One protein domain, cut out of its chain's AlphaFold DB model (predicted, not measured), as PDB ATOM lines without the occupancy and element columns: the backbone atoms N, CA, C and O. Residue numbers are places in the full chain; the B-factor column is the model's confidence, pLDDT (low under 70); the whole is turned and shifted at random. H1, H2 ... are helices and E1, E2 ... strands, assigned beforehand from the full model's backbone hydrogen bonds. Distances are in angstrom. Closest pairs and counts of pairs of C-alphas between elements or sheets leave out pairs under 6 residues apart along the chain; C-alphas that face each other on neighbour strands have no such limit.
ATOM      1  N   ALA A 146      27.665   9.659  -0.553       91.75
ATOM      2  CA  ALA A 146      27.247  10.092  -1.877       91.75
ATOM      3  C   ALA A 146      26.271   9.104  -2.534       91.75
ATOM      4  O   ALA A 146      26.285   7.902  -2.273       91.75
ATOM      5  N   CYS A 147      25.414   9.638  -3.395       92.12
ATOM      6  CA  CYS A 147      24.558   8.910  -4.314       92.12
ATOM      7  C   CYS A 147      25.401   8.394  -5.482       92.12
ATOM      8  O   CYS A 147      26.094   9.184  -6.121       92.12
ATOM      9  N   THR A 148      25.273   7.113  -5.826       93.56
ATOM     10  CA  THR A 148      25.998   6.493  -6.946       93.56
ATOM     11  C   THR A 148      25.708   7.172  -8.293       93.56
ATOM     12  O   THR A 148      26.569   7.203  -9.160       93.56
ATOM     13  N   PHE A 149      24.515   7.751  -8.467       91.19
ATOM     14  CA  PHE A 149      24.059   8.284  -9.758       91.19
ATOM     15  C   PHE A 149      24.316   9.782  -9.947       91.19
ATOM     16  O   PHE A 149      24.582  10.229 -11.056       91.19
ATOM     17  N   CYS A 150      24.202  10.580  -8.881       90.50
ATOM     18  CA  CYS A 150      24.303  12.042  -8.974       90.50
ATOM     19  C   CYS A 150      25.322  12.666  -8.017       90.50
ATOM     20  O   CYS A 150      25.434  13.885  -7.980       90.50
ATOM     21  N   SER A 151      26.038  11.863  -7.226       89.69
ATOM     22  CA  SER A 151      27.029  12.302  -6.228       89.69
ATOM     23  C   SER A 151      26.512  13.197  -5.086       89.69
ATOM     24  O   SER A 151      27.248  13.457  -4.140       89.69
ATOM     25  N   GLU A 152      25.240  13.609  -5.105       90.00
ATOM     26  CA  GLU A 152      24.567  14.281  -3.983       90.00
ATOM     27  C   GLU A 152      24.398  13.352  -2.773       90.00
ATOM     28  O   GLU A 152      24.579  12.143  -2.877       90.00
ATOM     29  N   PHE A 153      23.985  13.881  -1.620       87.94
ATOM     30  CA  PHE A 153      23.755  13.057  -0.429       87.94
ATOM     31  C   PHE A 153      22.749  11.914  -0.683       87.94
ATOM     32  O   PHE A 153      21.583  12.133  -1.029       87.94
ATOM     33  N   GLY A 154      23.207  10.678  -0.484       87.38
ATOM     34  CA  GLY A 154      22.425   9.460  -0.651       87.38
ATOM     35  C   GLY A 154      21.911   8.944   0.688       87.38
ATOM     36  O   GLY A 154      22.634   8.266   1.414       87.38
ATOM     37  N   GLY A 155      20.664   9.273   1.022       86.31
ATOM     38  CA  GLY A 155      20.013   8.829   2.261       86.31
ATOM     39  C   GLY A 155      19.354   7.448   2.184       86.31
ATOM     40  O   GLY A 155      18.859   6.961   3.196       86.31
ATOM     41  N   PHE A 156      19.313   6.828   1.003       87.31
ATOM     42  CA  PHE A 156      18.597   5.578   0.749       87.31
ATOM     43  C   PHE A 156      19.507   4.555   0.081       87.31
ATOM     44  O   PHE A 156      20.528   4.909  -0.502       87.31
ATOM     45  N   ILE A 157      19.108   3.289   0.129       90.69
ATOM     46  CA  ILE A 157      19.779   2.206  -0.585       90.69
ATOM     47  C   ILE A 157      18.752   1.409  -1.383       90.69
ATOM     48  O   ILE A 157      17.689   1.051  -0.869       90.69
ATOM     49  N   SER A 158      19.060   1.149  -2.649       89.75
ATOM     50  CA  SER A 158      18.301   0.202  -3.463       89.75
ATOM     51  C   SER A 158      18.685  -1.210  -3.033       89.75
ATOM     52  O   SER A 158      19.840  -1.599  -3.186       89.75
ATOM     53  N   LEU A 159      17.744  -1.983  -2.484       89.00
ATOM     54  CA  LEU A 159      18.047  -3.321  -1.964       89.00
ATOM     55  C   LEU A 159      18.444  -4.314  -3.064       89.00
ATOM     56  O   LEU A 159      19.293  -5.165  -2.827       89.00
ATOM     57  N   LEU A 160      17.859  -4.201  -4.261       86.06
ATOM     58  CA  LEU A 160      18.141  -5.118  -5.371       86.06
ATOM     59  C   LEU A 160      19.538  -4.936  -5.960       86.06
ATOM     60  O   LEU A 160      20.202  -5.919  -6.284       86.06
ATOM     61  N   THR A 161      19.967  -3.684  -6.122       88.19
ATOM     62  CA  THR A 161      21.249  -3.349  -6.756       88.19
ATOM     63  C   THR A 161      22.339  -3.014  -5.742       88.19
ATOM     64  O   THR A 161      23.470  -2.772  -6.137       88.19
ATOM     65  N   TRP A 162      21.992  -2.930  -4.455       91.94
ATOM     66  CA  TRP A 162      22.865  -2.504  -3.358       91.94
ATOM     67  C   TRP A 162      23.555  -1.141  -3.575       91.94
ATOM     68  O   TRP A 162      24.678  -0.910  -3.138       91.94
ATOM     69  N   ASN A 163      22.865  -0.201  -4.231       91.25
ATOM     70  CA  ASN A 163      23.407   1.130  -4.533       91.25
ATOM     71  C   ASN A 163      22.814   2.205  -3.624       91.25
ATOM     72  O   ASN A 163      21.587   2.313  -3.492       91.25
ATOM     73  N   ARG A 164      23.676   3.045  -3.039       91.94
ATOM     74  CA  ARG A 164      23.248   4.211  -2.261       91.94
ATOM     75  C   ARG A 164      22.747   5.308  -3.203       91.94
ATOM     76  O   ARG A 164      23.403   5.666  -4.176       91.94
ATOM     77  N   CYS A 165      21.575   5.864  -2.919       91.00
ATOM     78  CA  CYS A 165      20.932   6.858  -3.768       91.00
ATOM     79  C   CYS A 165      20.204   7.947  -2.972       91.00
ATOM     80  O   CYS A 165      19.818   7.775  -1.813       91.00
ATOM     81  N   CYS A 166      20.036   9.112  -3.597       88.81
ATOM     82  CA  CYS A 166      19.152  10.156  -3.086       88.81
ATOM     83  C   CYS A 166      17.694   9.847  -3.469       88.81
ATOM     84  O   CYS A 166      17.435   9.063  -4.382       88.81
ATOM     85  N   PHE A 167      16.728  10.501  -2.817       84.00
ATOM     86  CA  PHE A 167      15.304  10.254  -3.081       84.00
ATOM     87  C   PHE A 167      14.902  10.512  -4.545       84.00
ATOM     88  O   PHE A 167      14.102   9.775  -5.109       84.00
ATOM     89  N   LYS A 168      15.491  11.533  -5.184       84.94
ATOM     90  CA  LYS A 168      15.206  11.862  -6.590       84.94
ATOM     91  C   LYS A 168      15.627  10.730  -7.523       84.94
ATOM     92  O   LYS A 168      14.839  10.331  -8.374       84.94
ATOM     93  N   CYS A 169      16.841  10.209  -7.338       88.44
ATOM     94  CA  CYS A 169      17.334   9.073  -8.108       88.44
ATOM     95  C   CYS A 169      16.505   7.826  -7.812       88.44
ATOM     96  O   CYS A 169      16.110   7.159  -8.753       88.44
ATOM     97  N   LEU A 170      16.143   7.568  -6.549       85.75
ATOM     98  CA  LEU A 170      15.282   6.435  -6.188       85.75
ATOM     99  C   LEU A 170      13.964   6.399  -6.979       85.75
ATOM    100  O   LEU A 170      13.487   5.323  -7.310       85.75
ATOM    101  N   GLN A 171      13.393   7.564  -7.291       82.06
ATOM    102  CA  GLN A 171      12.148   7.662  -8.055       82.06
ATOM    103  C   GLN A 171      12.335   7.625  -9.578       82.06
ATOM    104  O   GLN A 171      11.449   7.158 -10.282       82.06
ATOM    105  N   HIS A 172      13.438   8.150 -10.112       83.94
ATOM    106  CA  HIS A 172      13.539   8.424 -11.554       83.94
ATOM    107  C   HIS A 172      14.655   7.657 -12.260       83.94
ATOM    108  O   HIS A 172      14.618   7.550 -13.482       83.94
ATOM    109  N   ALA A 173      15.646   7.145 -11.529       85.75
ATOM    110  CA  ALA A 173      16.782   6.467 -12.134       85.75
ATOM    111  C   ALA A 173      16.328   5.102 -12.684       85.75
ATOM    112  O   ALA A 173      15.837   4.267 -11.914       85.75
ATOM    113  N   PRO A 174      16.447   4.868 -14.004       83.69
ATOM    114  CA  PRO A 174      15.973   3.640 -14.635       83.69
ATOM    115  C   PRO A 174      16.680   2.389 -14.096       83.69
ATOM    116  O   PRO A 174      16.081   1.318 -14.060       83.69
ATOM    117  N   GLU A 175      17.917   2.522 -13.612       84.69
ATOM    118  CA  GLU A 175      18.758   1.427 -13.116       84.69
ATOM    119  C   GLU A 175      18.244   0.799 -11.813       84.69
ATOM    120  O   GLU A 175      18.631  -0.317 -11.473       84.69
ATOM    121  N   ILE A 176      17.397   1.509 -11.062       83.56
ATOM    122  CA  ILE A 176      16.868   1.056  -9.763       83.56
ATOM    123  C   ILE A 176      15.344   0.956  -9.740       83.56
ATOM    124  O   ILE A 176      14.760   0.742  -8.677       83.56
ATOM    125  N   GLN A 177      14.693   1.072 -10.900       82.50
ATOM    126  CA  GLN A 177      13.262   0.822 -11.009       82.50
ATOM    127  C   GLN A 177      12.956  -0.649 -10.738       82.50
ATOM    128  O   GLN A 177      13.566  -1.558 -11.301       82.50
ATOM    129  N   VAL A 178      11.957  -0.882  -9.889       80.81
ATOM    130  CA  VAL A 178      11.522  -2.222  -9.509       80.81
ATOM    131  C   VAL A 178      10.107  -2.436 -10.004       80.81
ATOM    132  O   VAL A 178       9.192  -1.710  -9.627       80.81
ATOM    133  N   ARG A 179       9.904  -3.484 -10.802       79.50
ATOM    134  CA  ARG A 179       8.579  -3.885 -11.283       79.50
ATOM    135  C   ARG A 179       8.209  -5.256 -10.747       79.50
ATOM    136  O   ARG A 179       9.064  -6.114 -10.535       79.50
ATOM    137  N   ALA A 180       6.912  -5.479 -10.553       81.69
ATOM    138  CA  ALA A 180       6.409  -6.805 -10.231       81.69
ATOM    139  C   ALA A 180       6.741  -7.780 -11.372       81.69
ATOM    140  O   ALA A 180       6.468  -7.480 -12.539       81.69
ATOM    141  N   LEU A 181       7.264  -8.964 -11.036       78.62
ATOM    142  CA  LEU A 181       7.635  -9.991 -12.021       78.62
ATOM    143  C   LEU A 181       6.479 -10.351 -12.967       78.62
ATOM    144  O   LEU A 181       6.702 -10.595 -14.148       78.62
ATOM    145  N   ALA A 182       5.237 -10.324 -12.472       77.00
ATOM    146  CA  ALA A 182       4.048 -10.583 -13.282       77.00
ATOM    147  C   ALA A 182       3.849  -9.549 -14.405       77.00
ATOM    148  O   ALA A 182       3.450  -9.908 -15.511       77.00
ATOM    149  N   THR A 183       4.130  -8.273 -14.135       79.50
ATOM    150  CA  THR A 183       4.049  -7.198 -15.132       79.50
ATOM    151  C   THR A 183       5.233  -7.269 -16.090       79.50
ATOM    152  O   THR A 183       5.051  -7.147 -17.298       79.50
ATOM    153  N   PHE A 184       6.430  -7.540 -15.563       78.50
ATOM    154  CA  PHE A 184       7.656  -7.675 -16.349       78.50
ATOM    155  C   PHE A 184       7.563  -8.822 -17.366       78.50
ATOM    156  O   PHE A 184       7.810  -8.619 -18.551       78.50
ATOM    157  N   GLY A 185       7.097 -10.002 -16.940       78.31
ATOM    158  CA  GLY A 185       6.912 -11.152 -17.829       78.31
ATOM    159  C   GLY A 185       5.927 -10.889 -18.971       78.31
ATOM    160  O   GLY A 185       6.172 -11.318 -20.094       78.31
ATOM    161  N   LYS A 186       4.850 -10.133 -18.715       81.31
ATOM    162  CA  LYS A 186       3.892  -9.729 -19.760       81.31
ATOM    163  C   LYS A 186       4.488  -8.724 -20.744       81.31
ATOM    164  O   LYS A 186       4.224  -8.829 -21.932       81.31
ATOM    165  N   GLN A 187       5.260  -7.760 -20.246       84.31
ATOM    166  CA  GLN A 187       5.831  -6.684 -21.056       84.31
ATOM    167  C   GLN A 187       6.955  -7.174 -21.979       84.31
ATOM    168  O   GLN A 187       7.063  -6.701 -23.104       84.31
ATOM    169  N   PHE A 188       7.779  -8.111 -21.507       81.81
ATOM    170  CA  PHE A 188       8.942  -8.622 -22.243       81.81
ATOM    171  C   PHE A 188       8.727 -10.018 -22.843       81.81
ATOM    172  O   PHE A 188       9.666 -10.596 -23.378       81.81
ATOM    173  N   HIS A 189       7.507 -10.562 -22.757       84.19
ATOM    174  CA  HIS A 189       7.148 -11.892 -23.267       84.19
ATOM    175  C   HIS A 189       8.082 -13.020 -22.782       84.19
ATOM    176  O   HIS A 189       8.418 -13.931 -23.535       84.19
ATOM    177  N   LEU A 190       8.495 -12.962 -21.512       82.44
ATOM    178  CA  LEU A 190       9.456 -13.909 -20.935       82.44
ATOM    179  C   LEU A 190       8.791 -15.211 -20.491       82.44
ATOM    180  O   LEU A 190       7.699 -15.203 -19.906       82.44
ATOM    181  N   ALA A 191       9.485 -16.331 -20.693       83.19
ATOM    182  CA  ALA A 191       9.049 -17.612 -20.163       83.19
ATOM    183  C   ALA A 191       9.224 -17.659 -18.636       83.19
ATOM    184  O   ALA A 191      10.044 -16.957 -18.040       83.19
ATOM    185  N   LYS A 192       8.462 -18.535 -17.969       79.00
ATOM    186  CA  LYS A 192       8.567 -18.726 -16.510       79.00
ATOM    187  C   LYS A 192       9.968 -19.160 -16.068       79.00
ATOM    188  O   LYS A 192      10.374 -18.827 -14.959       79.00
ATOM    189  N   THR A 193      10.681 -19.896 -16.918       80.75
ATOM    190  CA  THR A 193      12.070 -20.319 -16.694       80.75
ATOM    191  C   THR A 193      13.015 -19.127 -16.629       80.75
ATOM    192  O   THR A 193      13.822 -19.044 -15.709       80.75
ATOM    193  N   ASP A 194      12.848 -18.168 -17.536       80.75
ATOM    194  CA  ASP A 194      13.704 -16.983 -17.641       80.75
ATOM    195  C   ASP A 194      13.441 -16.034 -16.471       80.75
ATOM    196  O   ASP A 194      14.366 -15.506 -15.859       80.75
ATOM    197  N   LEU A 195      12.171 -15.897 -16.073       78.06
ATOM    198  CA  LEU A 195      11.784 -15.148 -14.875       78.06
ATOM    199  C   LEU A 195      12.377 -15.744 -13.590       78.06
ATOM    200  O   LEU A 195      12.644 -15.000 -12.651       78.06
ATOM    201  N   GLY A 196      12.584 -17.063 -13.543       76.25
ATOM    202  CA  GLY A 196      13.205 -17.745 -12.407       76.25
ATOM    203  C   GLY A 196      14.700 -17.457 -12.250       76.25
ATOM    204  O   GLY A 196      15.225 -17.596 -11.149       76.25
ATOM    205  N   GLN A 197      15.377 -17.029 -13.320       81.94
ATOM    206  CA  GLN A 197      16.792 -16.640 -13.286       81.94
ATOM    207  C   GLN A 197      16.994 -15.187 -12.838       81.94
ATOM    208  O   GLN A 197      18.105 -14.792 -12.486       81.94
ATOM    209  N   LEU A 198      15.932 -14.376 -12.840       82.50
ATOM    210  CA  LEU A 198      16.011 -12.980 -12.434       82.50
ATOM    211  C   LEU A 198      16.139 -12.860 -10.918       82.50
ATOM    212  O   LEU A 198      15.370 -13.446 -10.148       82.50
ATOM    213  N   ARG A 199      17.059 -11.995 -10.482       81.38
ATOM    214  CA  ARG A 199      17.135 -11.593  -9.079       81.38
ATOM    215  C   ARG A 199      15.838 -10.879  -8.704       81.38
ATOM    216  O   ARG A 199      15.485  -9.849  -9.272       81.38
ATOM    217  N   SER A 200      15.130 -11.432  -7.732       82.62
ATOM    218  CA  SER A 200      13.882 -10.883  -7.213       82.62
ATOM    219  C   SER A 200      13.907 -10.882  -5.694       82.62
ATOM    220  O   SER A 200      14.746 -11.530  -5.074       82.62
ATOM    221  N   PHE A 201      13.005 -10.123  -5.080       81.56
ATOM    222  CA  PHE A 201      12.896 -10.069  -3.629       81.56
ATOM    223  C   PHE A 201      11.448 -10.076  -3.187       81.56
ATOM    224  O   PHE A 201      10.535  -9.700  -3.927       81.56
ATOM    225  N   LYS A 202      11.241 -10.493  -1.942       80.69
ATOM    226  CA  LYS A 202       9.924 -10.455  -1.326       80.69
ATOM    227  C   LYS A 202       9.671  -9.054  -0.784       80.69
ATOM    228  O   LYS A 202      10.386  -8.595   0.106       80.69
ATOM    229  N   THR A 203       8.632  -8.391  -1.277       77.44
ATOM    230  CA  THR A 203       8.157  -7.149  -0.667       77.44
ATOM    231  C   THR A 203       7.623  -7.437   0.734       77.44
ATOM    232  O   THR A 203       7.019  -8.480   1.003       77.44
ATOM    233  N   LEU A 204       7.884  -6.525   1.667       75.69
ATOM    234  CA  LEU A 204       7.306  -6.622   3.004       75.69
ATOM    235  C   LEU A 204       5.862  -6.112   2.976       75.69
ATOM    236  O   LEU A 204       5.504  -5.365   2.071       75.69
TER     237      LEU A 204
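Overview. This is residues 146 to 204 of the 211 residues of the protein "F-box domain-containing protein" of Microdochium bolleyi (UniProt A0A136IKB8). Two small lobes stand at opposite ends of an elongated outline, joined by the link of residues 173 to 180. One lobe holds a short hairpin of the strands E1 and E2 with the helix H1 near it and the stretch of residues 146 to 155 before it; the other holds the helices H2 and H3, set crosswise, and after H3 residues 198 to 204 trail away without a named element. The 59 printed residues hold two named strands and three named helices, in the order E1, E2, H1, H2, H3, with E1 and E2 an antiparallel sheet. The class is mixed, helices and strands, though just 26 residues, under half, are in named elements. The whole is loose, with a radius of gyration of the C-alphas of 13.5 A, and spans 39 by 20 by 18 A, only just elongated.

Arrangement. E1, residues 156 to 158, and E2, residues 163 to 165, are antiparallel neighbours and form a hairpin, their directions at 141 degrees. The C-alphas of Ile 157 and Arg 164 face each other at 4.3 A. N 165 and O 156 are within hydrogen-bond range at 2.8 A, as are N 158 and O 163 at 2.9 A. H1, residues 167 to 172, follows E2 by a tight link; the closest C-alphas of E1 and H1 are those of Phe 156 and Phe 167, 6.9 A apart. H2, residues 181 to 188, is apart from H1, E1 and E2. H3, residues 192 to 197, only just touches H2, with 3 pairs of C-alphas within 8 A, the closest those of Gly 185 and Leu 195 at 7.0 A. The lines of H2 and H3 are about perpendicular, at 73 degrees. H3 is apart from E1, E2 and H1. In H1 and H3 every O i to N i+4 pair is within hydrogen-bond range, and in H2 3 of 4 are.

Along the chain. E1 begins with C-alpha 156 at (18.597, 5.578, 0.749) and is 6.8 A long from first to last C-alpha; E2 is 6.3 A long. H1 is 8.8 A long. H2, the longest helix by residues, starts with C-alpha 181 at (7.635, -9.991, -12.021) and is 10.4 A long. H3 is 9.1 A long and ends with C-alpha 197 at (16.792, -16.640, -13.286).

Size, cuts and confidence. The two C-alphas farthest apart are those of Phe 153 and Ala 191, at 39.3 A. The printed part has no cut. The link from H1 to H2, 8 residues, is short but not tight; the other links are tight, and no link is long. The mean pLDDT of the printed part is 84.5, and no printed residue is under 70.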